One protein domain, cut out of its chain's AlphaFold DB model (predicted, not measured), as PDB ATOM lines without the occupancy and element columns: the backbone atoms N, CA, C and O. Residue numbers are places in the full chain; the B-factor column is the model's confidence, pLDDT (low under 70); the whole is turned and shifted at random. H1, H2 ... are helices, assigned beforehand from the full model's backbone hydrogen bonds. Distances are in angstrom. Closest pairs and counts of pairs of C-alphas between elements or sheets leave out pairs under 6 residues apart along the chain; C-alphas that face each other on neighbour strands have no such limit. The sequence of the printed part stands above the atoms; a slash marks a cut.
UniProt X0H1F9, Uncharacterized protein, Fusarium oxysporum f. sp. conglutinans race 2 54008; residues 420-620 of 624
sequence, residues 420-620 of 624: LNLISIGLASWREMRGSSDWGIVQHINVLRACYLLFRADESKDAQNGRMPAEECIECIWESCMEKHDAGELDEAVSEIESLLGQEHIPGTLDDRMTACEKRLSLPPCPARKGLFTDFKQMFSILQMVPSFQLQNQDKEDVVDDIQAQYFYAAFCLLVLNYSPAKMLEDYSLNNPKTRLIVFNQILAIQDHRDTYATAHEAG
ATOM      1  N   LEU A 420     117.609 168.304 218.451       55.59
ATOM      2  CA  LEU A 420     116.591 169.079 219.164       55.59
ATOM      3  C   LEU A 420     115.215 168.404 219.301       55.59
ATOM      4  O   LEU A 420     114.516 168.650 220.275       55.59
ATOM      5  N   ASN A 421     114.820 167.540 218.366       66.56
ATOM      6  CA  ASN A 421     113.523 166.866 218.451       66.56
ATOM      7  C   ASN A 421     113.575 165.701 219.448       66.56
ATOM      8  O   ASN A 421     112.621 165.480 220.184       66.56
ATOM      9  N   LEU A 422     114.712 165.000 219.529       69.00
ATOM     10  CA  LEU A 422     114.890 163.859 220.432       69.00
ATOM     11  C   LEU A 422     114.834 164.283 221.906       69.00
ATOM     12  O   LEU A 422     114.253 163.575 222.724       69.00
ATOM     13  N   ILE A 423     115.408 165.442 222.250       74.12
ATOM     14  CA  ILE A 423     115.403 165.926 223.636       74.12
ATOM     15  C   ILE A 423     114.009 166.344 224.103       74.12
ATOM     16  O   ILE A 423     113.615 165.973 225.205       74.12
ATOM     17  N   SER A 424     113.248 167.058 223.270       73.31
ATOM     18  CA  SER A 424     111.889 167.479 223.618       73.31
ATOM     19  C   SER A 424     110.927 166.294 223.686       73.31
ATOM     20  O   SER A 424     110.131 166.225 224.618       73.31
ATOM     21  N   ILE A 425     111.038 165.325 222.767       76.31
ATOM     22  CA  ILE A 425     110.258 164.078 222.827       76.31
ATOM     23  C   ILE A 425     110.579 163.320 224.121       76.31
ATOM     24  O   ILE A 425     109.676 162.947 224.867       76.31
ATOM     25  N   GLY A 426     111.865 163.169 224.443       78.75
ATOM     26  CA  GLY A 426     112.284 162.466 225.650       78.75
ATOM     27  C   GLY A 426     111.859 163.145 226.954       78.75
ATOM     28  O   GLY A 426     111.395 162.471 227.874       78.75
ATOM     29  N   LEU A 427     111.955 164.478 227.031       79.25
ATOM     30  CA  LEU A 427     111.475 165.249 228.184       79.25
ATOM     31  C   LEU A 427     109.948 165.195 228.314       79.25
ATOM     32  O   LEU A 427     109.441 165.111 229.433       79.25
ATOM     33  N   ALA A 428     109.210 165.186 227.199       81.50
ATOM     34  CA  ALA A 428     107.763 165.011 227.211       81.50
ATOM     35  C   ALA A 428     107.360 163.628 227.748       81.50
ATOM     36  O   ALA A 428     106.541 163.562 228.665       81.50
ATOM     37  N   SER A 429     107.986 162.547 227.271       80.12
ATOM     38  CA  SER A 429     107.741 161.193 227.794       80.12
ATOM     39  C   SER A 429     108.103 161.070 229.277       80.12
ATOM     40  O   SER A 429     107.339 160.501 230.056       80.12
ATOM     41  N   TRP A 430     109.218 161.676 229.704       80.75
ATOM     42  CA  TRP A 430     109.572 161.735 231.124       80.75
ATOM     43  C   TRP A 430     108.513 162.442 231.962       80.75
ATOM     44  O   TRP A 430     108.154 161.953 233.033       80.75
ATOM     45  N   ARG A 431     107.972 163.557 231.468       78.94
ATOM     46  CA  ARG A 431     106.918 164.311 232.150       78.94
ATOM     47  C   ARG A 431     105.661 163.464 232.360       78.94
ATOM     48  O   ARG A 431     105.076 163.522 233.438       78.94
ATOM     49  N   GLU A 432     105.271 162.673 231.363       81.19
ATOM     50  CA  GLU A 432     104.103 161.783 231.427       81.19
ATOM     51  C   GLU A 432     104.299 160.622 232.409       81.19
ATOM     52  O   GLU A 432     103.374 160.254 233.134       81.19
ATOM     53  N   MET A 433     105.517 160.084 232.481       71.88
ATOM     54  CA  MET A 433     105.862 158.944 233.337       71.88
ATOM     55  C   MET A 433     106.325 159.346 234.747       71.88
ATOM     56  O   MET A 433     106.570 158.483 235.599       71.88
ATOM     57  N   ARG A 434     106.440 160.652 235.026       68.25
ATOM     58  CA  ARG A 434     106.926 161.191 236.302       68.25
ATOM     59  C   ARG A 434     105.999 160.770 237.447       68.25
ATOM     60  O   ARG A 434     104.900 161.293 237.606       68.25
ATOM     61  N   GLY A 435     106.471 159.839 238.279       61.53
ATOM     62  CA  GLY A 435     105.731 159.299 239.429       61.53
ATOM     63  C   GLY A 435     105.368 157.815 239.326       61.53
ATOM     64  O   GLY A 435     104.857 157.259 240.298       61.53
ATOM     65  N   SER A 436     105.662 157.160 238.201       70.88
ATOM     66  CA  SER A 436     105.597 155.701 238.092       70.88
ATOM     67  C   SER A 436     106.712 155.040 238.919       70.88
ATOM     68  O   SER A 436     107.858 155.487 238.897       70.88
ATOM     69  N   SER A 437     106.392 153.972 239.659       60.44
ATOM     70  CA  SER A 437     107.379 153.208 240.444       60.44
ATOM     71  C   SER A 437     108.360 152.426 239.576       60.44
ATOM     72  O   SER A 437     109.460 152.108 240.027       60.44
ATOM     73  N   ASP A 438     107.956 152.139 238.340       60.28
ATOM     74  CA  ASP A 438     108.652 151.221 237.439       60.28
ATOM     75  C   ASP A 438     109.536 151.986 236.436       60.28
ATOM     76  O   ASP A 438     110.361 151.399 235.738       60.28
ATOM     77  N   TRP A 439     109.409 153.319 236.409       67.81
ATOM     78  CA  TRP A 439     110.012 154.209 235.422       67.81
ATOM     79  C   TRP A 439     110.849 155.305 236.099       67.81
ATOM     80  O   TRP A 439     110.360 156.363 236.496       67.81
ATOM     81  N   GLY A 440     112.148 155.041 236.241       73.25
ATOM     82  CA  GLY A 440     113.131 155.995 236.749       73.25
ATOM     83  C   GLY A 440     113.839 156.778 235.640       73.25
ATOM     84  O   GLY A 440     113.689 156.529 234.443       73.25
ATOM     85  N   ILE A 441     114.666 157.744 236.043       78.12
ATOM     86  CA  ILE A 441     115.445 158.555 235.097       78.12
ATOM     87  C   ILE A 441     116.527 157.746 234.366       78.12
ATOM     88  O   ILE A 441     116.863 158.047 233.227       78.12
ATOM     89  N   VAL A 442     117.044 156.684 234.991       81.88
ATOM     90  CA  VAL A 442     118.051 155.797 234.385       81.88
ATOM     91  C   VAL A 442     117.456 155.033 233.200       81.88
ATOM     92  O   VAL A 442     118.100 154.921 232.163       81.88
ATOM     93  N   GLN A 443     116.209 154.572 233.323       83.94
ATOM     94  CA  GLN A 443     115.467 153.917 232.246       83.94
ATOM     95  C   GLN A 443     115.272 154.866 231.055       83.94
ATOM     96  O   GLN A 443     115.618 154.507 229.932       83.94
ATOM     97  N   HIS A 444     114.852 156.115 231.309       84.94
ATOM     98  CA  HIS A 444     114.750 157.157 230.275       84.94
ATOM     99  C   HIS A 444     116.087 157.404 229.565       84.94
ATOM    100  O   HIS A 444     116.127 157.518 228.341       84.94
ATOM    101  N   ILE A 445     117.194 157.458 230.312       87.00
ATOM    102  CA  ILE A 445     118.529 157.639 229.726       87.00
ATOM    103  C   ILE A 445     118.930 156.421 228.881       87.00
ATOM    104  O   ILE A 445     119.513 156.600 227.815       87.00
ATOM    105  N   ASN A 446     118.599 155.194 229.289       88.44
ATOM    106  CA  ASN A 446     118.877 153.998 228.486       88.44
ATOM    107  C   ASN A 446     118.078 153.980 227.177       88.44
ATOM    108  O   ASN A 446     118.647 153.679 226.130       88.44
ATOM    109  N   VAL A 447     116.803 154.373 227.203       89.25
ATOM    110  CA  VAL A 447     116.004 154.535 225.976       89.25
ATOM    111  C   VAL A 447     116.622 155.605 225.070       89.25
ATOM    112  O   VAL A 447     116.835 155.354 223.885       89.25
ATOM    113  N   LEU A 448     117.020 156.753 225.628       88.75
ATOM    114  CA  LEU A 448     117.715 157.811 224.888       88.75
ATOM    115  C   LEU A 448     119.017 157.321 224.240       88.75
ATOM    116  O   LEU A 448     119.280 157.634 223.076       88.75
ATOM    117  N   ARG A 449     119.817 156.532 224.966       89.19
ATOM    118  CA  ARG A 449     121.036 155.902 224.439       89.19
ATOM    119  C   ARG A 449     120.721 154.966 223.280       89.19
ATOM    120  O   ARG A 449     121.357 155.093 222.239       89.19
ATOM    121  N   ALA A 450     119.738 154.074 223.429       88.44
ATOM    122  CA  ALA A 450     119.322 153.161 222.363       88.44
ATOM    123  C   ALA A 450     118.914 153.929 221.100       88.44
ATOM    124  O   ALA A 450     119.437 153.655 220.022       88.44
ATOM    125  N   CYS A 451     118.061 154.948 221.249       86.00
ATOM    126  CA  CYS A 451     117.587 155.775 220.141       86.00
ATOM    127  C   CYS A 451     118.742 156.460 219.405       86.00
ATOM    128  O   CYS A 451     118.813 156.433 218.177       86.00
ATOM    129  N   TYR A 452     119.670 157.062 220.157       84.62
ATOM    130  CA  TYR A 452     120.825 157.739 219.576       84.62
ATOM    131  C   TYR A 452     121.758 156.766 218.842       84.62
ATOM    132  O   TYR A 452     122.233 157.063 217.748       84.62
ATOM    133  N   LEU A 453     122.019 155.596 219.429       84.56
ATOM    134  CA  LEU A 453     122.885 154.582 218.831       84.56
ATOM    135  C   LEU A 453     122.271 153.974 217.569       84.56
ATOM    136  O   LEU A 453     122.995 153.802 216.591       84.56
ATOM    137  N   LEU A 454     120.962 153.708 217.563       82.81
ATOM    138  CA  LEU A 454     120.238 153.239 216.380       82.81
ATOM    139  C   LEU A 454     120.318 154.264 215.250       82.81
ATOM    140  O   LEU A 454     120.792 153.945 214.162       82.81
ATOM    141  N   PHE A 455     120.013 155.527 215.562       79.31
ATOM    142  CA  PHE A 455     120.139 156.636 214.620       79.31
ATOM    143  C   PHE A 455     121.542 156.720 213.996       79.31
ATOM    144  O   PHE A 455     121.685 156.913 212.789       79.31
ATOM    145  N   ARG A 456     122.598 156.544 214.800       76.62
ATOM    146  CA  ARG A 456     123.993 156.587 214.329       76.62
ATOM    147  C   ARG A 456     124.429 155.338 213.571       76.62
ATOM    148  O   ARG A 456     125.253 155.446 212.659       76.62
ATOM    149  N   ALA A 457     123.918 154.169 213.939       76.06
ATOM    150  CA  ALA A 457     124.194 152.923 213.240       76.06
ATOM    151  C   ALA A 457     123.588 152.935 211.830       76.06
ATOM    152  O   ALA A 457     124.281 152.566 210.877       76.06
ATOM    153  N   ASP A 458     122.364 153.446 211.687       73.50
ATOM    154  CA  ASP A 458     121.721 153.640 210.386       73.50
ATOM    155  C   ASP A 458     122.498 154.625 209.509       73.50
ATOM    156  O   ASP A 458     122.865 154.280 208.386       73.50
ATOM    157  N   GLU A 459     122.889 155.792 210.041       69.06
ATOM    158  CA  GLU A 459     123.738 156.744 209.304       69.06
ATOM    159  C   GLU A 459     125.048 156.119 208.815       69.06
ATOM    160  O   GLU A 459     125.456 156.321 207.668       69.06
ATOM    161  N   SER A 460     125.708 155.340 209.675       66.50
ATOM    162  CA  SER A 460     126.946 154.647 209.321       66.50
ATOM    163  C   SER A 460     126.719 153.617 208.211       66.50
ATOM    164  O   SER A 460     127.544 153.487 207.303       66.50
ATOM    165  N   LYS A 461     125.618 152.866 208.269       67.62
ATOM    166  CA  LYS A 461     125.286 151.829 207.286       67.62
ATOM    167  C   LYS A 461     124.872 152.427 205.942       67.62
ATOM    168  O   LYS A 461     125.246 151.884 204.897       67.62
ATOM    169  N   ASP A 462     124.155 153.543 205.948       64.75
ATOM    170  CA  ASP A 462     123.760 154.267 204.740       64.75
ATOM    171  C   ASP A 462     124.979 154.869 204.032       64.75
ATOM    172  O   ASP A 462     125.144 154.687 202.820       64.75
ATOM    173  N   ALA A 463     125.897 155.469 204.800       58.44
ATOM    174  CA  ALA A 463     127.171 155.974 204.292       58.44
ATOM    175  C   ALA A 463     128.034 154.867 203.658       58.44
ATOM    176  O   ALA A 463     128.640 155.078 202.607       58.44
ATOM    177  N   GLN A 464     128.065 153.669 204.253       59.91
ATOM    178  CA  GLN A 464     128.826 152.524 203.733       59.91
ATOM    179  C   GLN A 464     128.213 151.902 202.471       59.91
ATOM    180  O   GLN A 464     128.945 151.395 201.621       59.91
ATOM    181  N   ASN A 465     126.885 151.930 202.329       59.50
ATOM    182  CA  ASN A 465     126.184 151.290 201.213       59.50
ATOM    183  C   ASN A 465     125.868 152.238 200.046       59.50
ATOM    184  O   ASN A 465     125.334 151.780 199.032       59.50
ATOM    185  N   GLY A 466     126.162 153.539 200.175       51.16
ATOM    186  CA  GLY A 466     125.830 154.552 199.166       51.16
ATOM    187  C   GLY A 466     124.327 154.631 198.868       51.16
ATOM    188  O   GLY A 466     123.937 154.936 197.741       51.16
ATOM    189  N   ARG A 467     123.485 154.270 199.846       49.94
ATOM    190  CA  ARG A 467     122.022 154.211 199.718       49.94
ATOM    191  C   ARG A 467     121.373 155.485 200.259       49.94
ATOM    192  O   ARG A 467     121.995 156.247 200.993       49.94
ATOM    193  N   MET A 468     120.120 155.712 199.858       45.12
ATOM    194  CA  MET A 468     119.274 156.731 200.483       45.12
ATOM    195  C   MET A 468     119.106 156.425 201.980       45.12
ATOM    196  O   MET A 468     118.997 155.245 202.314       45.12
ATOM    197  N   PRO A 469     119.080 157.459 202.839       49.12
ATOM    198  CA  PRO A 469     119.016 157.289 204.282       49.12
ATOM    199  C   PRO A 469     117.739 156.569 204.742       49.12
ATOM    200  O   PRO A 469     116.705 156.693 204.080       49.12
ATOM    201  N   ALA A 470     117.829 155.850 205.865       50.97
ATOM    202  CA  ALA A 470     116.750 155.102 206.519       50.97
ATOM    203  C   ALA A 470     115.384 155.832 206.554       50.97
ATOM    204  O   ALA A 470     115.309 157.058 206.677       50.97
ATOM    205  N   GLU A 471     114.296 155.055 206.444       50.19
ATOM    206  CA  GLU A 471     112.916 155.550 206.270       50.19
ATOM    207  C   GLU A 471     112.262 156.078 207.563       50.19
ATOM    208  O   GLU A 471     111.264 156.797 207.483       50.19
ATOM    209  N   GLU A 472     112.801 155.752 208.743       57.75
ATOM    210  CA  GLU A 472     112.167 156.044 210.035       57.75
ATOM    211  C   GLU A 472     112.636 157.376 210.644       57.75
ATOM    212  O   GLU A 472     113.813 157.746 210.602       57.75
ATOM    213  N   CYS A 473     111.699 158.135 211.220       67.44
ATOM    214  CA  CYS A 473     112.014 159.391 211.895       67.44
ATOM    215  C   CYS A 473     112.368 159.172 213.373       67.44
ATOM    216  O   CYS A 473     112.079 158.136 213.964       67.44
ATOM    217  N   ILE A 474     112.957 160.198 213.991       68.38
ATOM    218  CA  ILE A 474     113.423 160.137 215.383       68.38
ATOM    219  C   ILE A 474     112.297 159.903 216.404       68.38
ATOM    220  O   ILE A 474     112.543 159.330 217.458       68.38
ATOM    221  N   GLU A 475     111.070 160.314 216.080       71.56
ATOM    222  CA  GLU A 475     109.878 160.070 216.896       71.56
ATOM    223  C   GLU A 475     109.466 158.596 216.839       71.56
ATOM    224  O   GLU A 475     109.298 157.980 217.882       71.56
ATOM    225  N   CYS A 476     109.430 157.991 215.646       75.19
ATOM    226  CA  CYS A 476     109.148 156.560 215.493       75.19
ATOM    227  C   CYS A 476     110.222 155.684 216.151       75.19
ATOM    228  O   CYS A 476     109.895 154.680 216.778       75.19
ATOM    229  N   ILE A 477     111.495 156.088 216.054       77.25
ATOM    230  CA  ILE A 477     112.597 155.417 216.756       77.25
ATOM    231  C   ILE A 477     112.373 155.483 218.272       77.25
ATOM    232  O   ILE A 477     112.490 154.466 218.955       77.25
ATOM    233  N   TRP A 478     112.025 156.664 218.795       82.56
ATOM    234  CA  TRP A 478     111.742 156.840 220.217       82.56
ATOM    235  C   TRP A 478     110.560 155.988 220.679       82.56
ATOM    236  O   TRP A 478     110.705 155.234 221.637       82.56
ATOM    237  N   GLU A 479     109.426 156.051 219.979       83.00
ATOM    238  CA  GLU A 479     108.239 155.243 220.274       83.00
ATOM    239  C   GLU A 479     108.561 153.744 220.258       83.00
ATOM    240  O   GLU A 479     108.241 153.043 221.213       83.00
ATOM    241  N   SER A 480     109.281 153.258 219.243       84.00
ATOM    242  CA  SER A 480     109.673 151.847 219.165       84.00
ATOM    243  C   SER A 480     110.576 151.430 220.328       84.00
ATOM    244  O   SER A 480     110.385 150.366 220.920       84.00
ATOM    245  N   CYS A 481     111.562 152.255 220.694       86.31
ATOM    246  CA  CYS A 481     112.426 151.963 221.836       86.31
ATOM    247  C   CYS A 481     111.668 152.016 223.171       86.31
ATOM    248  O   CYS A 481     111.959 151.208 224.052       86.31
ATOM    249  N   MET A 482     110.701 152.926 223.320       83.62
ATOM    250  CA  MET A 482     109.811 152.996 224.482       83.62
ATOM    251  C   MET A 482     108.941 151.740 224.593       83.62
ATOM    252  O   MET A 482     108.923 151.111 225.647       83.62
ATOM    253  N   GLU A 483     108.291 151.318 223.504       84.81
ATOM    254  CA  GLU A 483     107.470 150.100 223.467       84.81
ATOM    255  C   GLU A 483     108.293 148.851 223.811       84.81
ATOM    256  O   GLU A 483     107.887 148.045 224.651       84.81
ATOM    257  N   LYS A 484     109.489 148.716 223.220       85.06
ATOM    258  CA  LYS A 484     110.423 147.623 223.533       85.06
ATOM    259  C   LYS A 484     110.869 147.674 224.994       85.06
ATOM    260  O   LYS A 484     110.974 146.635 225.637       85.06
ATOM    261  N   HIS A 485     111.117 148.857 225.555       85.75
ATOM    262  CA  HIS A 485     111.440 148.988 226.976       85.75
ATOM    263  C   HIS A 485     110.274 148.550 227.875       85.75
ATOM    264  O   HIS A 485     110.494 147.772 228.801       85.75
ATOM    265  N   ASP A 486     109.048 148.990 227.585       83.69
ATOM    266  CA  ASP A 486     107.852 148.638 228.360       83.69
ATOM    267  C   ASP A 486     107.532 147.134 228.301       83.69
ATOM    268  O   ASP A 486     107.022 146.567 229.269       83.69
ATOM    269  N   ALA A 487     107.896 146.462 227.205       84.94
ATOM    270  CA  ALA A 487     107.830 145.006 227.075       84.94
ATOM    271  C   ALA A 487     108.973 144.259 227.802       84.94
ATOM    272  O   ALA A 487     108.922 143.036 227.931       84.94
ATOM    273  N   GLY A 488     109.996 144.964 228.303       82.75
ATOM    274  CA  GLY A 488     111.212 144.359 228.863       82.75
ATOM    275  C   GLY A 488     112.183 143.823 227.802       82.75
ATOM    276  O   GLY A 488     113.054 143.015 228.111       82.75
ATOM    277  N   GLU A 489     112.038 144.277 226.560       87.12
ATOM    278  CA  GLU A 489     112.700 143.800 225.341       87.12
ATOM    279  C   GLU A 489     113.665 144.853 224.756       87.12
ATOM    280  O   GLU A 489     114.031 144.807 223.583       87.12
ATOM    281  N   LEU A 490     114.141 145.817 225.558       86.19
ATOM    282  CA  LEU A 490     115.104 146.830 225.088       86.19
ATOM    283  C   LEU A 490     116.414 146.200 224.562       86.19
ATOM    284  O   LEU A 490     117.067 146.753 223.678       86.19
ATOM    285  N   ASP A 491     116.763 145.004 225.043       85.25
ATOM    286  CA  ASP A 491     117.857 144.182 224.517       85.25
ATOM    287  C   ASP A 491     117.686 143.800 223.035       85.25
ATOM    288  O   ASP A 491     118.685 143.572 222.343       85.25
ATOM    289  N   GLU A 492     116.453 143.743 222.526       85.44
ATOM    290  CA  GLU A 492     116.166 143.502 221.110       85.44
ATOM    291  C   GLU A 492     116.517 144.721 220.256       85.44
ATOM    292  O   GLU A 492     117.144 144.567 219.209       85.44
ATOM    293  N   ALA A 493     116.226 145.938 220.739       84.25
ATOM    294  CA  ALA A 493     116.671 147.173 220.087       84.25
ATOM    295  C   ALA A 493     118.204 147.240 220.013       84.25
ATOM    296  O   ALA A 493     118.769 147.608 218.988       84.25
ATOM    297  N   VAL A 494     118.904 146.818 221.071       85.56
ATOM    298  CA  VAL A 494     120.376 146.750 221.054       85.56
ATOM    299  C   VAL A 494     120.886 145.689 220.079       85.56
ATOM    300  O   VAL A 494     121.878 145.917 219.392       85.56
ATOM    301  N   SER A 495     120.190 144.559 219.947       84.88
ATOM    302  CA  SER A 495     120.546 143.515 218.971       84.88
ATOM    303  C   SER A 495     120.403 143.999 217.524       84.88
ATOM    304  O   SER A 495     121.208 143.653 216.658       84.88
ATOM    305  N   GLU A 496     119.396 144.830 217.261       85.50
ATOM    306  CA  GLU A 496     119.210 145.506 215.978       85.50
ATOM    307  C   GLU A 496     120.382 146.451 215.672       85.50
ATOM    308  O   GLU A 496     120.979 146.363 214.598       85.50
ATOM    309  N   ILE A 497     120.799 147.259 216.651       84.50
ATOM    310  CA  ILE A 497     121.973 148.139 216.545       84.50
ATOM    311  C   ILE A 497     123.252 147.332 216.260       84.50
ATOM    312  O   ILE A 497     123.997 147.660 215.336       84.50
ATOM    313  N   GLU A 498     123.506 146.257 217.011       83.81
ATOM    314  CA  GLU A 498     124.666 145.370 216.813       83.81
ATOM    315  C   GLU A 498     124.706 144.813 215.379       83.81
ATOM    316  O   GLU A 498     125.752 144.840 214.723       83.81
ATOM    317  N   SER A 499     123.551 144.380 214.865       82.69
ATOM    318  CA  SER A 499     123.393 143.883 213.495       82.69
ATOM    319  C   SER A 499     123.715 144.956 212.449       82.69
ATOM    320  O   SER A 499     124.445 144.694 211.487       82.69
ATOM    321  N   LEU A 500     123.236 146.190 212.648       79.25
ATOM    322  CA  LEU A 500     123.520 147.322 211.758       79.25
ATOM    323  C   LEU A 500     125.008 147.689 211.732       79.25
ATOM    324  O   LEU A 500     125.539 148.016 210.670       79.25
ATOM    325  N   LEU A 501     125.694 147.579 212.871       76.88
ATOM    326  CA  LEU A 501     127.129 147.853 213.006       76.88
ATOM    327  C   LEU A 501     128.030 146.694 212.536       76.88
ATOM    328  O   LEU A 501     129.262 146.830 212.542       76.88
ATOM    329  N   GLY A 502     127.439 145.561 212.133       73.56
ATOM    330  CA  GLY A 502     128.159 144.345 211.756       73.56
ATOM    331  C   GLY A 502     128.942 143.738 212.922       73.56
ATOM    332  O   GLY A 502     130.038 143.214 212.723       73.56
ATOM    333  N   GLN A 503     128.422 143.879 214.141       71.25
ATOM    334  CA  GLN A 503     129.047 143.415 215.371       71.25
ATOM    335  C   GLN A 503     128.470 142.052 215.772       71.25
ATOM    336  O   GLN A 503     127.265 141.828 215.681       71.25
ATOM    337  N   GLU A 504     129.327 141.124 216.206       71.75
ATOM    338  CA  GLU A 504     128.849 139.875 216.803       71.75
ATOM    339  C   GLU A 504     128.128 140.188 218.116       71.75
ATOM    340  O   GLU A 504     128.620 140.985 218.917       71.75
ATOM    341  N   HIS A 505     126.970 139.560 218.327       72.81
ATOM    342  CA  HIS A 505     126.190 139.713 219.549       72.81
ATOM    343  C   HIS A 505     127.054 139.396 220.775       72.81
ATOM    344  O   HIS A 505     127.580 138.285 220.906       72.81
ATOM    345  N   ILE A 506     127.215 140.377 221.665       68.62
ATOM    346  CA  ILE A 506     128.084 140.240 222.833       68.62
ATOM    347  C   ILE A 506     127.247 139.741 224.015       68.62
ATOM    348  O   ILE A 506     126.290 140.410 224.402       68.62
ATOM    349  N   PRO A 507     127.607 138.608 224.646       60.50
ATOM    350  CA  PRO A 507     126.969 138.196 225.889       60.50
ATOM    351  C   PRO A 507     127.362 139.158 227.021       60.50
ATOM    352  O   PRO A 507     128.547 139.379 227.266       60.50
ATOM    353  N   GLY A 508     126.380 139.715 227.730       75.00
ATOM    354  CA  GLY A 508     126.607 140.694 228.796       75.00
ATOM    355  C   GLY A 508     125.311 141.340 229.277       75.00
ATOM    356  O   GLY A 508     124.225 140.937 228.861       75.00
ATOM    357  N   THR A 509     125.416 142.330 230.165       84.38
ATOM    358  CA  THR A 509     124.262 143.158 230.539       84.38
ATOM    359  C   THR A 509     123.894 144.119 229.404       84.38
ATOM    360  O   THR A 509     124.725 144.411 228.541       84.38
ATOM    361  N   LEU A 510     122.667 144.651 229.414       83.94
ATOM    362  CA  LEU A 510     122.227 145.687 228.468       83.94
ATOM    363  C   LEU A 510     123.236 146.851 228.384       83.94
ATOM    364  O   LEU A 510     123.559 147.326 227.297       83.94
ATOM    365  N   ASP A 511     123.773 147.274 229.531       83.75
ATOM    366  CA  ASP A 511     124.730 148.377 229.619       83.75
ATOM    367  C   ASP A 511     126.099 148.034 229.004       83.75
ATOM    368  O   ASP A 511     126.660 148.839 228.254       83.75
ATOM    369  N   ASP A 512     126.600 146.812 229.223       83.31
ATOM    370  CA  ASP A 512     127.838 146.325 228.593       83.31
ATOM    371  C   ASP A 512     127.714 146.326 227.064       83.31
ATOM    372  O   ASP A 512     128.628 146.745 226.343       83.31
ATOM    373  N   ARG A 513     126.556 145.874 226.566       86.62
ATOM    374  CA  ARG A 513     126.255 145.790 225.134       86.62
ATOM    375  C   ARG A 513     126.130 147.172 224.497       86.62
ATOM    376  O   ARG A 513     126.754 147.426 223.463       86.62
ATOM    377  N   MET A 514     125.414 148.098 225.137       87.25
ATOM    378  CA  MET A 514     125.341 149.499 224.700       87.25
ATOM    379  C   MET A 514     126.720 150.160 224.683       87.25
ATOM    380  O   MET A 514     127.085 150.795 223.696       87.25
ATOM    381  N   THR A 515     127.530 149.949 225.721       84.81
ATOM    382  CA  THR A 515     128.898 150.483 225.807       84.81
ATOM    383  C   THR A 515     129.800 149.923 224.703       84.81
ATOM    384  O   THR A 515     130.672 150.619 224.174       84.81
ATOM    385  N   ALA A 516     129.610 148.664 224.307       83.00
ATOM    386  CA  ALA A 516     130.325 148.091 223.174       83.00
ATOM    387  C   ALA A 516     129.900 148.725 221.837       83.00
ATOM    388  O   ALA A 516     130.766 149.024 221.010       83.00
ATOM    389  N   CYS A 517     128.603 148.990 221.645       83.38
ATOM    390  CA  CYS A 517     128.094 149.718 220.478       83.38
ATOM    391  C   CYS A 517     128.631 151.162 220.429       83.38
ATOM    392  O   CYS A 517     129.093 151.614 219.382       83.38
ATOM    393  N   GLU A 518     128.660 151.863 221.567       84.31
ATOM    394  CA  GLU A 518     129.257 153.199 221.710       84.31
ATOM    395  C   GLU A 518     130.736 153.200 221.288       84.31
ATOM    396  O   GLU A 518     131.153 154.033 220.482       84.31
ATOM    397  N   LYS A 519     131.526 152.220 221.752       82.12
ATOM    398  CA  LYS A 519     132.932 152.052 221.338       82.12
ATOM    399  C   LYS A 519     133.063 151.820 219.835       82.12
ATOM    400  O   LYS A 519     133.957 152.389 219.211       82.12
ATOM    401  N   ARG A 520     132.185 151.006 219.242       81.31
ATOM    402  CA  ARG A 520     132.189 150.726 217.798       81.31
ATOM    403  C   ARG A 520     131.875 151.973 216.971       81.31
ATOM    404  O   ARG A 520     132.500 152.179 215.933       81.31
ATOM    405  N   LEU A 521     130.976 152.818 217.471       74.88
ATOM    406  CA  LEU A 521     130.638 154.130 216.915       74.88
ATOM    407  C   LEU A 521     131.639 155.239 217.291       74.88
ATOM    408  O   LEU A 521     131.451 156.388 216.896       74.88
ATOM    409  N   SER A 522     132.734 154.899 217.981       76.69
ATOM    410  CA  SER A 522     133.798 155.821 218.401       76.69
ATOM    411  C   SER A 522     133.338 156.930 219.355       76.69
ATOM    412  O   SER A 522     133.840 158.048 219.274       76.69
ATOM    413  N   LEU A 523     132.410 156.634 220.270       74.50
ATOM    414  CA  LEU A 523     132.030 157.540 221.359       74.50
ATOM    415  C   LEU A 523     132.976 157.333 222.558       74.50
ATOM    416  O   LEU A 523     132.841 156.334 223.274       74.50
ATOM    417  N   PRO A 524     133.950 158.226 222.811       73.31
ATOM    418  CA  PRO A 524     134.800 158.129 223.991       73.31
ATOM    419  C   PRO A 524     134.020 158.382 225.294       73.31
ATOM    420  O   PRO A 524     132.990 159.066 225.304       73.31
ATOM    421  N   PRO A 525     134.530 157.890 226.438       67.44
ATOM    422  CA  PRO A 525     134.024 158.304 227.739       67.44
ATOM    423  C   PRO A 525     134.318 159.789 227.981       67.44
ATOM    424  O   PRO A 525     135.342 160.317 227.540       67.44
ATOM    425  N   CYS A 526     133.452 160.453 228.747       65.81
ATOM    426  CA  CYS A 526     133.658 161.849 229.124       65.81
ATOM    427  C   CYS A 526     134.983 162.029 229.915       65.81
ATOM    428  O   CYS A 526     135.202 161.335 230.927       65.81
ATOM    429  N   PRO A 527     135.901 162.924 229.483       60.72
ATOM    430  CA  PRO A 527     137.141 163.202 230.197       60.72
ATOM    431  C   PRO A 527     136.863 163.880 231.542       60.72
ATOM    432  O   PRO A 527     136.101 164.839 231.636       60.72
ATOM    433  N   ALA A 528     137.537 163.416 232.596       56.00
ATOM    434  CA  ALA A 528     137.426 164.029 233.913       56.00
ATOM    435  C   ALA A 528     138.230 165.338 233.949       56.00
ATOM    436  O   ALA A 528     139.460 165.318 233.968       56.00
ATOM    437  N   ARG A 529     137.536 166.480 233.958       53.91
ATOM    438  CA  ARG A 529     138.148 167.813 234.076       53.91
ATOM    439  C   ARG A 529     137.541 168.612 235.223       53.91
ATOM    440  O   ARG A 529     136.380 168.409 235.577       53.91
ATOM    441  N   LYS A 530     138.345 169.504 235.813       48.00
ATOM    442  CA  LYS A 530     137.870 170.469 236.814       48.00
ATOM    443  C   LYS A 530     137.017 171.526 236.121       48.00
ATOM    444  O   LYS A 530     137.414 172.050 235.087       48.00
ATOM    445  N   GLY A 531     135.849 171.785 236.695       50.03
ATOM    446  CA  GLY A 531     134.876 172.719 236.152       50.03
ATOM    447  C   GLY A 531     135.166 174.184 236.453       50.03
ATOM    448  O   GLY A 531     135.835 174.491 237.437       50.03
ATOM    449  N   LEU A 532     134.642 175.053 235.590       49.69
ATOM    450  CA  LEU A 532     134.779 176.514 235.607       49.69
ATOM    451  C   LEU A 532     133.652 177.201 236.395       49.69
ATOM    452  O   LEU A 532     133.858 178.271 236.961       49.69
ATOM    453  N   PHE A 533     132.473 176.575 236.454       52.69
ATOM    454  CA  PHE A 533     131.254 177.142 237.023       52.69
ATOM    455  C   PHE A 533     130.839 176.435 238.313       52.69
ATOM    456  O   PHE A 533     130.914 175.206 238.431       52.69
ATOM    457  N   THR A 534     130.376 177.225 239.281       61.97
ATOM    458  CA  THR A 534     129.899 176.764 240.592       61.97
ATOM    459  C   THR A 534     128.376 176.665 240.676       61.97
ATOM    460  O   THR A 534     127.876 176.045 241.616       61.97
ATOM    461  N   ASP A 535     127.651 177.192 239.683       70.94
ATOM    462  CA  ASP A 535     126.190 177.146 239.610       70.94
ATOM    463  C   ASP A 535     125.661 176.518 238.307       70.94
ATOM    464  O   ASP A 535     126.170 176.742 237.208       70.94
ATOM    465  N   PHE A 536     124.596 175.724 238.448       71.38
ATOM    466  CA  PHE A 536     123.925 175.055 237.339       71.38
ATOM    467  C   PHE A 536     123.198 176.031 236.414       71.38
ATOM    468  O   PHE A 536     123.303 175.873 235.199       71.38
ATOM    469  N   LYS A 537     122.489 177.037 236.947       71.31
ATOM    470  CA  LYS A 537     121.682 177.940 236.107       71.31
ATOM    471  C   LYS A 537     122.554 178.729 235.139       71.31
ATOM    472  O   LYS A 537     122.152 178.959 234.000       71.31
ATOM    473  N   GLN A 538     123.767 179.074 235.561       61.38
ATOM    474  CA  GLN A 538     124.768 179.711 234.707       61.38
ATOM    475  C   GLN A 538     125.186 178.810 233.543       61.38
ATOM    476  O   GLN A 538     125.083 179.211 232.386       61.38
ATOM    477  N   MET A 539     125.579 177.565 233.828       67.06
ATOM    478  CA  MET A 539     125.963 176.606 232.785       67.06
ATOM    479  C   MET A 539     124.809 176.305 231.833       67.06
ATOM    480  O   MET A 539     124.996 176.260 230.619       67.06
ATOM    481  N   PHE A 540     123.609 176.125 232.382       68.06
ATOM    482  CA  PHE A 540     122.405 175.895 231.603       68.06
ATOM    483  C   PHE A 540     122.133 177.070 230.662       68.06
ATOM    484  O   PHE A 540     121.949 176.851 229.471       68.06
ATOM    485  N   SER A 541     122.207 178.310 231.151       61.00
ATOM    486  CA  SER A 541     122.005 179.509 230.326       61.00
ATOM    487  C   SER A 541     122.991 179.592 229.157       61.00
ATOM    488  O   SER A 541     122.588 179.961 228.059       61.00
ATOM    489  N   ILE A 542     124.251 179.194 229.366       57.38
ATOM    490  CA  ILE A 542     125.264 179.126 228.301       57.38
ATOM    491  C   ILE A 542     124.910 178.037 227.282       57.38
ATOM    492  O   ILE A 542     124.920 178.293 226.080       57.38
ATOM    493  N   LEU A 543     124.539 176.834 227.734       62.16
ATOM    494  CA  LEU A 543     124.125 175.752 226.833       62.16
ATOM    495  C   LEU A 543     122.888 176.133 226.011       62.16
ATOM    496  O   LEU A 543     122.818 175.813 224.830       62.16
ATOM    497  N   GLN A 544     121.953 176.894 226.585       65.25
ATOM    498  CA  GLN A 544     120.771 177.395 225.879       65.25
ATOM    499  C   GLN A 544     121.085 178.390 224.745       65.25
ATOM    500  O   GLN A 544     120.202 178.670 223.930       65.25
ATOM    501  N   MET A 545     122.313 178.917 224.673       53.91
ATOM    502  CA  MET A 545     122.783 179.758 223.563       53.91
ATOM    503  C   MET A 545     123.326 178.940 222.389       53.91
ATOM    504  O   MET A 545     123.446 179.472 221.287       53.91
ATOM    505  N   VAL A 546     123.645 177.660 222.602       54.50
ATOM    506  CA  VAL A 546     124.110 176.759 221.547       54.50
ATOM    507  C   VAL A 546     122.885 176.152 220.857       54.50
ATOM    508  O   VAL A 546     122.117 175.442 221.513       54.50
ATOM    509  N   PRO A 547     122.691 176.357 219.539       57.78
ATOM    510  CA  PRO A 547     121.500 175.889 218.835       57.78
ATOM    511  C   PRO A 547     121.245 174.391 218.987       57.78
ATOM    512  O   PRO A 547     120.097 173.982 219.024       57.78
ATOM    513  N   SER A 548     122.285 173.565 219.117       59.28
ATOM    514  CA  SER A 548     122.153 172.111 219.297       59.28
ATOM    515  C   SER A 548     121.645 171.683 220.680       59.28
ATOM    516  O   SER A 548     121.205 170.544 220.824       59.28
ATOM    517  N   PHE A 549     121.702 172.564 221.685       66.56
ATOM    518  CA  PHE A 549     121.295 172.284 223.070       66.56
ATOM    519  C   PHE A 549     120.134 173.166 223.551       66.56
ATOM    520  O   PHE A 549     119.677 173.020 224.691       66.56
ATOM    521  N   GLN A 550     119.665 174.087 222.711       66.88
ATOM    522  CA  GLN A 550     118.578 174.998 223.033       66.88
ATOM    523  C   GLN A 550     117.261 174.237 223.229       66.88
ATOM    524  O   GLN A 550     116.857 173.426 222.407       66.88
ATOM    525  N   LEU A 551     116.569 174.527 224.324       68.69
ATOM    526  CA  LEU A 551     115.286 173.934 224.674       68.69
ATOM    527  C   LEU A 551     114.122 174.871 224.345       68.69
ATOM    528  O   LEU A 551     114.276 176.092 224.230       68.69
ATOM    529  N   GLN A 552     112.922 174.303 224.252       71.81
ATOM    530  CA  GLN A 552     111.688 175.086 224.256       71.81
ATOM    531  C   GLN A 552     111.377 175.582 225.674       71.81
ATOM    532  O   GLN A 552     111.832 174.998 226.650       71.81
ATOM    533  N   ASN A 553     110.607 176.665 225.810       66.69
ATOM    534  CA  ASN A 553     110.389 177.314 227.113       66.69
ATOM    535  C   ASN A 553     109.820 176.367 228.184       66.69
ATOM    536  O   ASN A 553     110.288 176.408 229.315       66.69
ATOM    537  N   GLN A 554     108.898 175.473 227.814       72.50
ATOM    538  CA  GLN A 554     108.348 174.478 228.740       72.50
ATOM    539  C   GLN A 554     109.413 173.481 229.226       72.50
ATOM    540  O   GLN A 554     109.478 173.161 230.408       72.50
ATOM    541  N   ASP A 555     110.280 173.029 228.321       76.06
ATOM    542  CA  ASP A 555     111.362 172.091 228.632       76.06
ATOM    543  C   ASP A 555     112.484 172.773 229.436       76.06
ATOM    544  O   ASP A 555     113.144 172.135 230.256       76.06
ATOM    545  N   LYS A 556     112.690 174.085 229.241       75.81
ATOM    546  CA  LYS A 556     113.635 174.877 230.043       75.81
ATOM    547  C   LYS A 556     113.227 174.922 231.505       75.81
ATOM    548  O   LYS A 556     114.083 174.716 232.357       75.81
ATOM    549  N   GLU A 557     111.962 175.216 231.788       77.94
ATOM    550  CA  GLU A 557     111.451 175.284 233.161       77.94
ATOM    551  C   GLU A 557     111.627 173.936 233.866       77.94
ATOM    552  O   GLU A 557     112.206 173.879 234.950       77.94
ATOM    553  N   ASP A 558     111.268 172.842 233.190       79.25
ATOM    554  CA  ASP A 558     111.434 171.492 233.730       79.25
ATOM    555  C   ASP A 558     112.898 171.174 234.058       79.25
ATOM    556  O   ASP A 558     113.197 170.659 235.135       79.25
ATOM    557  N   VAL A 559     113.832 171.519 233.166       83.19
ATOM    558  CA  VAL A 559     115.265 171.313 233.410       83.19
ATOM    559  C   VAL A 559     115.802 172.263 234.487       83.19
ATOM    560  O   VAL A 559     116.713 171.899 235.221       83.19
ATOM    561  N   VAL A 560     115.273 173.470 234.653       79.81
ATOM    562  CA  VAL A 560     115.715 174.361 235.739       79.81
ATOM    563  C   VAL A 560     115.248 173.849 237.103       79.81
ATOM    564  O   VAL A 560     116.031 173.878 238.060       79.81
ATOM    565  N   ASP A 561     114.025 173.331 237.176       81.25
ATOM    566  CA  ASP A 561     113.350 173.046 238.441       81.25
ATOM    567  C   ASP A 561     113.441 171.577 238.884       81.25
ATOM    568  O   ASP A 561     113.360 171.296 240.083       81.25
ATOM    569  N   ASP A 562     113.652 170.630 237.964       83.31
ATOM    570  CA  ASP A 562     113.738 169.205 238.276       83.31
ATOM    571  C   ASP A 562     115.139 168.613 238.051       83.31
ATOM    572  O   ASP A 562     115.733 168.670 236.976       83.31
ATOM    573  N   ILE A 563     115.660 167.969 239.097       79.56
ATOM    574  CA  ILE A 563     116.989 167.357 239.087       79.56
ATOM    575  C   ILE A 563     117.078 166.212 238.069       79.56
ATOM    576  O   ILE A 563     118.071 166.121 237.358       79.56
ATOM    577  N   GLN A 564     116.075 165.341 237.973       82.25
ATOM    578  CA  GLN A 564     116.061 164.237 237.010       82.25
ATOM    579  C   GLN A 564     116.052 164.759 235.569       82.25
ATOM    580  O   GLN A 564     116.838 164.273 234.753       82.25
ATOM    581  N   ALA A 565     115.269 165.801 235.277       83.44
ATOM    582  CA  ALA A 565     115.287 166.467 233.975       83.44
ATOM    583  C   ALA A 565     116.685 167.014 233.626       83.44
ATOM    584  O   ALA A 565     117.131 166.888 232.486       83.44
ATOM    585  N   GLN A 566     117.439 167.523 234.609       85.12
ATOM    586  CA  GLN A 566     118.839 167.942 234.413       85.12
ATOM    587  C   GLN A 566     119.756 166.774 234.043       85.12
ATOM    588  O   GLN A 566     120.613 166.925 233.175       85.12
ATOM    589  N   TYR A 567     119.592 165.604 234.669       83.44
ATOM    590  CA  TYR A 567     120.373 164.412 234.313       83.44
ATOM    591  C   TYR A 567     120.046 163.930 232.896       83.44
ATOM    592  O   TYR A 567     120.958 163.621 232.129       83.44
ATOM    593  N   PHE A 568     118.769 163.921 232.516       85.69
ATOM    594  CA  PHE A 568     118.366 163.586 231.151       85.69
ATOM    595  C   PHE A 568     118.963 164.562 230.129       85.69
ATOM    596  O   PHE A 568     119.576 164.146 229.146       85.69
ATOM    597  N   TYR A 569     118.868 165.864 230.414       86.81
ATOM    598  CA  TYR A 569     119.432 166.928 229.586       86.81
ATOM    599  C   TYR A 569     120.954 166.786 229.405       86.81
ATOM    600  O   TYR A 569     121.461 166.894 228.288       86.81
ATOM    601  N   ALA A 570     121.694 166.481 230.474       85.88
ATOM    602  CA  ALA A 570     123.135 166.238 230.398       85.88
ATOM    603  C   ALA A 570     123.488 164.998 229.560       85.88
ATOM    604  O   ALA A 570     124.401 165.068 228.736       85.88
ATOM    605  N   ALA A 571     122.761 163.886 229.727       86.44
ATOM    606  CA  ALA A 571     122.978 162.676 228.934       86.44
ATOM    607  C   ALA A 571     122.764 162.941 227.437       86.44
ATOM    608  O   ALA A 571     123.578 162.527 226.611       86.44
ATOM    609  N   PHE A 572     121.724 163.703 227.093       86.06
ATOM    610  CA  PHE A 572     121.499 164.162 225.728       86.06
ATOM    611  C   PHE A 572     122.662 165.012 225.201       86.06
ATOM    612  O   PHE A 572     123.175 164.741 224.116       86.06
ATOM    613  N   CYS A 573     123.109 166.012 225.968       81.94
ATOM    614  CA  CYS A 573     124.210 166.883 225.553       81.94
ATOM    615  C   CYS A 573     125.489 166.078 225.272       81.94
ATOM    616  O   CYS A 573     126.151 166.316 224.264       81.94
ATOM    617  N   LEU A 574     125.814 165.093 226.119       80.88
ATOM    618  CA  LEU A 574     126.950 164.192 225.897       80.88
ATOM    619  C   LEU A 574     126.805 163.404 224.593       80.88
ATOM    620  O   LEU A 574     127.746 163.373 223.805       80.88
ATOM    621  N   LEU A 575     125.630 162.828 224.327       79.62
ATOM    622  CA  LEU A 575     125.383 162.066 223.101       79.62
ATOM    623  C   LEU A 575     125.546 162.940 221.849       79.62
ATOM    624  O   LEU A 575     126.264 162.549 220.932       79.62
ATOM    625  N   VAL A 576     124.985 164.153 221.838       76.69
ATOM    626  CA  VAL A 576     125.142 165.130 220.737       76.69
ATOM    627  C   VAL A 576     126.600 165.570 220.545       76.69
ATOM    628  O   VAL A 576     127.051 165.826 219.424       76.69
ATOM    629  N   LEU A 577     127.370 165.618 221.632       71.44
ATOM    630  CA  LEU A 577     128.814 165.854 221.606       71.44
ATOM    631  C   LEU A 577     129.633 164.623 221.187       71.44
ATOM    632  O   LEU A 577     130.850 164.738 221.062       71.44
ATOM    633  N   ASN A 578     128.995 163.479 220.931       76.44
ATOM    634  CA  ASN A 578     129.621 162.182 220.651       76.44
ATOM    635  C   ASN A 578     130.393 161.579 221.829       76.44
ATOM    636  O   ASN A 578     131.408 160.921 221.628       76.44
ATOM    637  N   TYR A 579     129.901 161.760 223.051       79.06
ATOM    638  CA  TYR A 579     130.447 161.144 224.257       79.06
ATOM    639  C   TYR A 579     129.465 160.153 224.875       79.06
ATOM    640  O   TYR A 579     128.249 160.319 224.806       79.06
ATOM    641  N   SER A 580     130.016 159.123 225.516       81.38
ATOM    642  CA  SER A 580     129.228 158.122 226.233       81.38
ATOM    643  C   SER A 580     128.641 158.694 227.536       81.38
ATOM    644  O   SER A 580     129.399 159.201 228.377       81.38
ATOM    645  N   PRO A 581     127.317 158.573 227.757       82.69
ATOM    646  CA  PRO A 581     126.682 158.884 229.034       82.69
ATOM    647  C   PRO A 581     126.800 157.742 230.062       82.69
ATOM    648  O   PRO A 581     126.436 157.946 231.216       82.69
ATOM    649  N   ALA A 582     127.333 156.562 229.710       77.00
ATOM    650  CA  ALA A 582     127.450 155.416 230.626       77.00
ATOM    651  C   ALA A 582     128.273 155.755 231.878       77.00
ATOM    652  O   ALA A 582     127.838 155.552 233.007       77.00
ATOM    653  N   LYS A 583     129.415 156.422 231.684       70.50
ATOM    654  CA  LYS A 583     130.269 156.887 232.784       70.50
ATOM    655  C   LYS A 583     129.544 157.851 233.727       70.50
ATOM    656  O   LYS A 583     129.797 157.866 234.927       70.50
ATOM    657  N   MET A 584     128.627 158.652 233.184       75.00
ATOM    658  CA  MET A 584     127.793 159.526 233.999       75.00
ATOM    659  C   MET A 584     126.808 158.725 234.863       75.00
ATOM    660  O   MET A 584     126.509 159.155 235.969       75.00
ATOM    661  N   LEU A 585     126.319 157.576 234.398       73.56
ATOM    662  CA  LEU A 585     125.459 156.688 235.188       73.56
ATOM    663  C   LEU A 585     126.246 155.933 236.277       73.56
ATOM    664  O   LEU A 585     125.709 155.707 237.359       73.56
ATOM    665  N   GLU A 586     127.506 155.576 236.011       69.94
ATOM    666  CA  GLU A 586     128.385 154.841 236.939       69.94
ATOM    667  C   GLU A 586     128.935 155.715 238.079       69.94
ATOM    668  O   GLU A 586     128.856 155.346 239.253       69.94
ATOM    669  N   ASP A 587     129.505 156.877 237.744       62.75
ATOM    670  CA  ASP A 587     130.273 157.696 238.692       62.75
ATOM    671  C   ASP A 587     129.373 158.540 239.609       62.75
ATOM    672  O   ASP A 587     129.808 159.037 240.660       62.75
ATOM    673  N   TYR A 588     128.116 158.762 239.214       58.50
ATOM    674  CA  TYR A 588     127.337 159.878 239.722       58.50
ATOM    675  C   TYR A 588     125.995 159.448 240.316       58.50
ATOM    676  O   TYR A 588     125.008 159.200 239.632       58.50
ATOM    677  N   SER A 589     125.940 159.439 241.650       57.09
ATOM    678  CA  SER A 589     124.677 159.304 242.378       57.09
ATOM    679  C   SER A 589     123.741 160.464 242.024       57.09
ATOM    680  O   SER A 589     124.086 161.627 242.258       57.09
ATOM    681  N   LEU A 590     122.537 160.129 241.541       54.22
ATOM    682  CA  LEU A 590     121.471 161.047 241.102       54.22
ATOM    683  C   LEU A 590     121.129 162.170 242.107       54.22
ATOM    684  O   LEU A 590     120.541 163.180 241.733       54.22
ATOM    685  N   ASN A 591     121.533 162.038 243.373       57.31
ATOM    686  CA  ASN A 591     121.208 162.975 244.446       57.31
ATOM    687  C   ASN A 591     122.353 163.929 244.840       57.31
ATOM    688  O   ASN A 591     122.173 164.726 245.762       57.31
ATOM    689  N   ASN A 592     123.535 163.874 244.206       65.88
ATOM    690  CA  ASN A 592     124.676 164.706 244.613       65.88
ATOM    691  C   ASN A 592     124.822 165.992 243.759       65.88
ATOM    692  O   ASN A 592     125.218 165.923 242.593       65.88
ATOM    693  N   PRO A 593     124.596 167.193 244.328       61.97
ATOM    694  CA  PRO A 593     124.667 168.455 243.586       61.97
ATOM    695  C   PRO A 593     126.081 168.806 243.099       61.97
ATOM    696  O   PRO A 593     126.218 169.395 242.027       61.97
ATOM    697  N   LYS A 594     127.139 168.412 243.828       66.00
ATOM    698  CA  LYS A 594     128.535 168.629 243.389       66.00
ATOM    699  C   LYS A 594     128.843 167.849 242.121       66.00
ATOM    700  O   LYS A 594     129.621 168.283 241.280       66.00
ATOM    701  N   THR A 595     128.211 166.698 241.998       65.38
ATOM    702  CA  THR A 595     128.419 165.771 240.909       65.38
ATOM    703  C   THR A 595     127.755 166.242 239.618       65.38
ATOM    704  O   THR A 595     128.397 166.270 238.571       65.38
ATOM    705  N   ARG A 596     126.516 166.735 239.711       69.44
ATOM    706  CA  ARG A 596     125.819 167.413 238.609       69.44
ATOM    707  C   ARG A 596     126.647 168.565 238.034       69.44
ATOM    708  O   ARG A 596     126.783 168.696 236.821       69.44
ATOM    709  N   LEU A 597     127.227 169.381 238.913       70.69
ATOM    710  CA  LEU A 597     128.083 170.500 238.527       70.69
ATOM    711  C   LEU A 597     129.296 170.056 237.705       70.69
ATOM    712  O   LEU A 597     129.642 170.703 236.722       70.69
ATOM    713  N   ILE A 598     129.924 168.940 238.074       71.56
ATOM    714  CA  ILE A 598     131.083 168.397 237.357       71.56
ATOM    715  C   ILE A 598     130.705 167.981 235.928       71.56
ATOM    716  O   ILE A 598     131.444 168.297 234.999       71.56
ATOM    717  N   VAL A 599     129.552 167.332 235.738       74.56
ATOM    718  CA  VAL A 599     129.091 166.867 234.416       74.56
ATOM    719  C   VAL A 599     128.844 168.033 233.461       74.56
ATOM    720  O   VAL A 599     129.380 168.049 232.358       74.56
ATOM    721  N   PHE A 600     128.083 169.041 233.888       76.56
ATOM    722  CA  PHE A 600     127.777 170.197 233.037       76.56
ATOM    723  C   PHE A 600     129.012 171.028 232.692       76.56
ATOM    724  O   PHE A 600     129.166 171.480 231.559       76.56
ATOM    725  N   ASN A 601     129.943 171.150 233.633       71.56
ATOM    726  CA  ASN A 601     131.232 171.770 233.370       71.56
ATOM    727  C   ASN A 601     132.053 171.009 232.317       71.56
ATOM    728  O   ASN A 601     132.733 171.628 231.500       71.56
ATOM    729  N   GLN A 602     132.002 169.674 232.325       72.75
ATOM    730  CA  GLN A 602     132.678 168.856 231.317       72.75
ATOM    731  C   GLN A 602     132.029 169.010 229.942       72.75
ATOM    732  O   GLN A 602     132.751 169.161 228.962       72.75
ATOM    733  N   ILE A 603     130.694 169.034 229.872       74.56
ATOM    734  CA  ILE A 603     129.944 169.276 228.628       74.56
ATOM    735  C   ILE A 603     130.382 170.603 227.992       74.56
ATOM    736  O   ILE A 603     130.715 170.629 226.809       74.56
ATOM    737  N   LEU A 604     130.464 171.680 228.780       67.69
ATOM    738  CA  LEU A 604     130.926 172.984 228.294       67.69
ATOM    739  C   LEU A 604     132.381 172.949 227.806       67.69
ATOM    740  O   LEU A 604     132.672 173.442 226.720       67.69
ATOM    741  N   ALA A 605     133.287 172.316 228.557       63.81
ATOM    742  CA  ALA A 605     134.691 172.194 228.156       63.81
ATOM    743  C   ALA A 605     134.888 171.348 226.881       63.81
ATOM    744  O   ALA A 605     135.820 171.579 226.114       63.81
ATOM    745  N   ILE A 606     134.042 170.339 226.662       62.56
ATOM    746  CA  ILE A 606     134.065 169.503 225.456       62.56
ATOM    747  C   ILE A 606     133.553 170.282 224.247       62.56
ATOM    748  O   ILE A 606     134.181 170.228 223.189       62.56
ATOM    749  N   GLN A 607     132.431 170.993 224.403       61.00
ATOM    750  CA  GLN A 607     131.881 171.849 223.354       61.00
ATOM    751  C   GLN A 607     132.936 172.859 222.883       61.00
ATOM    752  O   GLN A 607     133.197 172.958 221.688       61.00
ATOM    753  N   ASP A 608     133.637 173.499 223.819       54.59
ATOM    754  CA  ASP A 608     134.710 174.448 223.514       54.59
ATOM    755  C   ASP A 608     135.886 173.837 222.743       54.59
ATOM    756  O   ASP A 608     136.381 174.404 221.766       54.59
ATOM    757  N   HIS A 609     136.326 172.641 223.143       53.25
ATOM    758  CA  HIS A 609     137.393 171.941 222.435       53.25
ATOM    759  C   HIS A 609     137.009 171.580 221.008       53.25
ATOM    760  O   HIS A 609     137.839 171.721 220.113       53.25
ATOM    761  N   ARG A 610     135.773 171.124 220.795       48.62
ATOM    762  CA  ARG A 610     135.255 170.805 219.463       48.62
ATOM    763  C   ARG A 610     135.216 172.053 218.583       48.62
ATOM    764  O   ARG A 610     135.674 171.995 217.444       48.62
ATOM    765  N   ASP A 611     134.746 173.167 219.134       44.59
ATOM    766  CA  ASP A 611     134.652 174.441 218.421       44.59
ATOM    767  C   ASP A 611     136.044 175.007 218.102       44.59
ATOM    768  O   ASP A 611     136.271 175.523 217.015       44.59
ATOM    769  N   THR A 612     137.015 174.849 219.003       36.91
ATOM    770  CA  THR A 612     138.404 175.292 218.797       36.91
ATOM    771  C   THR A 612     139.144 174.443 217.756       36.91
ATOM    772  O   THR A 612     139.892 174.980 216.939       36.91
ATOM    773  N   TYR A 613     138.929 173.122 217.745       32.69
ATOM    774  CA  TYR A 613     139.549 172.217 216.767       32.69
ATOM    775  C   TYR A 613     138.973 172.413 215.357       32.69
ATOM    776  O   TYR A 613     139.719 172.333 214.382       32.69
ATOM    777  N   ALA A 614     137.673 172.712 215.244       33.41
ATOM    778  CA  ALA A 614     137.046 173.084 213.976       33.41
ATOM    779  C   ALA A 614     137.695 174.353 213.394       33.41
ATOM    780  O   ALA A 614     138.191 174.326 212.269       33.41
ATOM    781  N   THR A 615     137.843 175.405 214.209       33.72
ATOM    782  CA  THR A 615     138.487 176.663 213.795       33.72
ATOM    783  C   THR A 615     139.978 176.493 213.453       33.72
ATOM    784  O   THR A 615     140.472 177.094 212.500       33.72
ATOM    785  N   ALA A 616     140.723 175.655 214.188       28.02
ATOM    786  CA  ALA A 616     142.138 175.385 213.901       28.02
ATOM    787  C   ALA A 616     142.341 174.596 212.593       28.02
ATOM    788  O   ALA A 616     143.281 174.868 211.840       28.02
ATOM    789  N   HIS A 617     141.443 173.652 212.299       28.36
ATOM    790  CA  HIS A 617     141.463 172.882 211.057       28.36
ATOM    791  C   HIS A 617     141.093 173.752 209.840       28.36
ATOM    792  O   HIS A 617     141.682 173.583 208.770       28.36
ATOM    793  N   GLU A 618     140.173 174.705 209.999       32.84
ATOM    794  CA  GLU A 618     139.805 175.700 208.975       32.84
ATOM    795  C   GLU A 618     140.931 176.711 208.712       32.84
ATOM    796  O   GLU A 618     141.195 177.068 207.564       32.84
ATOM    797  N   ALA A 619     141.677 177.100 209.750       32.12
ATOM    798  CA  ALA A 619     142.848 177.969 209.635       32.12
ATOM    799  C   ALA A 619     144.109 177.259 209.091       32.12
ATOM    800  O   ALA A 619     145.166 177.884 208.963       32.12
ATOM    801  N   GLY A 620     144.037 175.957 208.784       26.02
ATOM    802  CA  GLY A 620     145.175 175.169 208.296       26.02
ATOM    803  C   GLY A 620     146.278 174.946 209.337       26.02
ATOM    804  O   GLY A 620     147.415 174.634 208.977       26.02
TER     805      GLY A 620
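Overview. This is residues 420 to 620 of the 624 residues of an uncharacterized protein of Fusarium oxysporum f. sp. conglutinans race 2 54008 (UniProt X0H1F9). The long helix H10 runs along one side of a compact helical body, and its far end, residues 611 to 620, sticks out. In the body H8 lies between H10 and H2; H1, H3, H4 and H5 pack round H2, H6 packs on H10, and H7 meets H8 at a corner. The helices are mostly aligned, and H1, H2, H4, H5 and H8 make a bundle. The 201 printed residues hold ten named helices, H1 to H10 in chain order, and no named strand, class all helix. The whole is compact, with a radius of gyration of the C-alphas of 16.9 A and spans of 54 by 43 by 31 A.

Arrangement. H10, residues 593 to 618, touches H8, residues 563 to 576, with its residues 596 to 603 alone, the closest C-alphas being those of Ile 603 and Leu 574, 6.5 A apart, at a shallow tilt of 21 degrees. H6, residues 536 to 543, touches H10, with Phe 536 and Leu 597 closest at 6.3 A between C-alphas. H7, residues 553 to 561, touches H8 only at the corner, where the C-alphas of Val 559 and Ala 565 are closest, 4.9 A apart. The hub is H2, residues 441 to 465, which touches five helices. Its residues 441 to 452 alone touch H8, the same way at a shallow tilt of 13 degrees, with C-alphas 441 and 564 closest at 6.0 A. H1, residues 420 to 433, forms a helical hairpin with H2, the closest C-alphas being 430 and 444, 7.0 A apart. H3, residues 474 to 486, touches H2 at a steep tilt of 50 degrees, with C-alphas 451 and 478 closest at 5.9 A. H4, residues 490 to 500, touches H2 at a shallow tilt of 18 degrees, with C-alphas 454 and 497 closest at 5.4 A. H5, residues 510 to 520, touches H4, with C-alphas 491 and 510 closest at 6.1 A. H9, residues 582 to 587, is close to H5 but not clearly touching it, with C-alphas 515 and 582 closest at 7.0 A. In H2 to H10 every O i to N i+4 pair is within hydrogen-bond range; in H1 9 of 10 are.

Along the chain. H10 is 38.5 A from first to last C-alpha, H2 36.3 A, H1 20.5 A and H8 20.2 A. C-alpha 420, in H1, is at (116.591, 169.079, 219.164), and C-alpha 618, in H10, is at (139.805, 175.700, 208.975).

Size, cuts and confidence. The C-alphas of Ser 437 and Gly 620 are the farthest apart, 54.3 A. The printed part has no cut, and the link from H5 to H6, residues 521 to 535, is long. Mean pLDDT of the printed part is 71.1; 79 residues are under 70, among them 459 to 474 and 604 to 620.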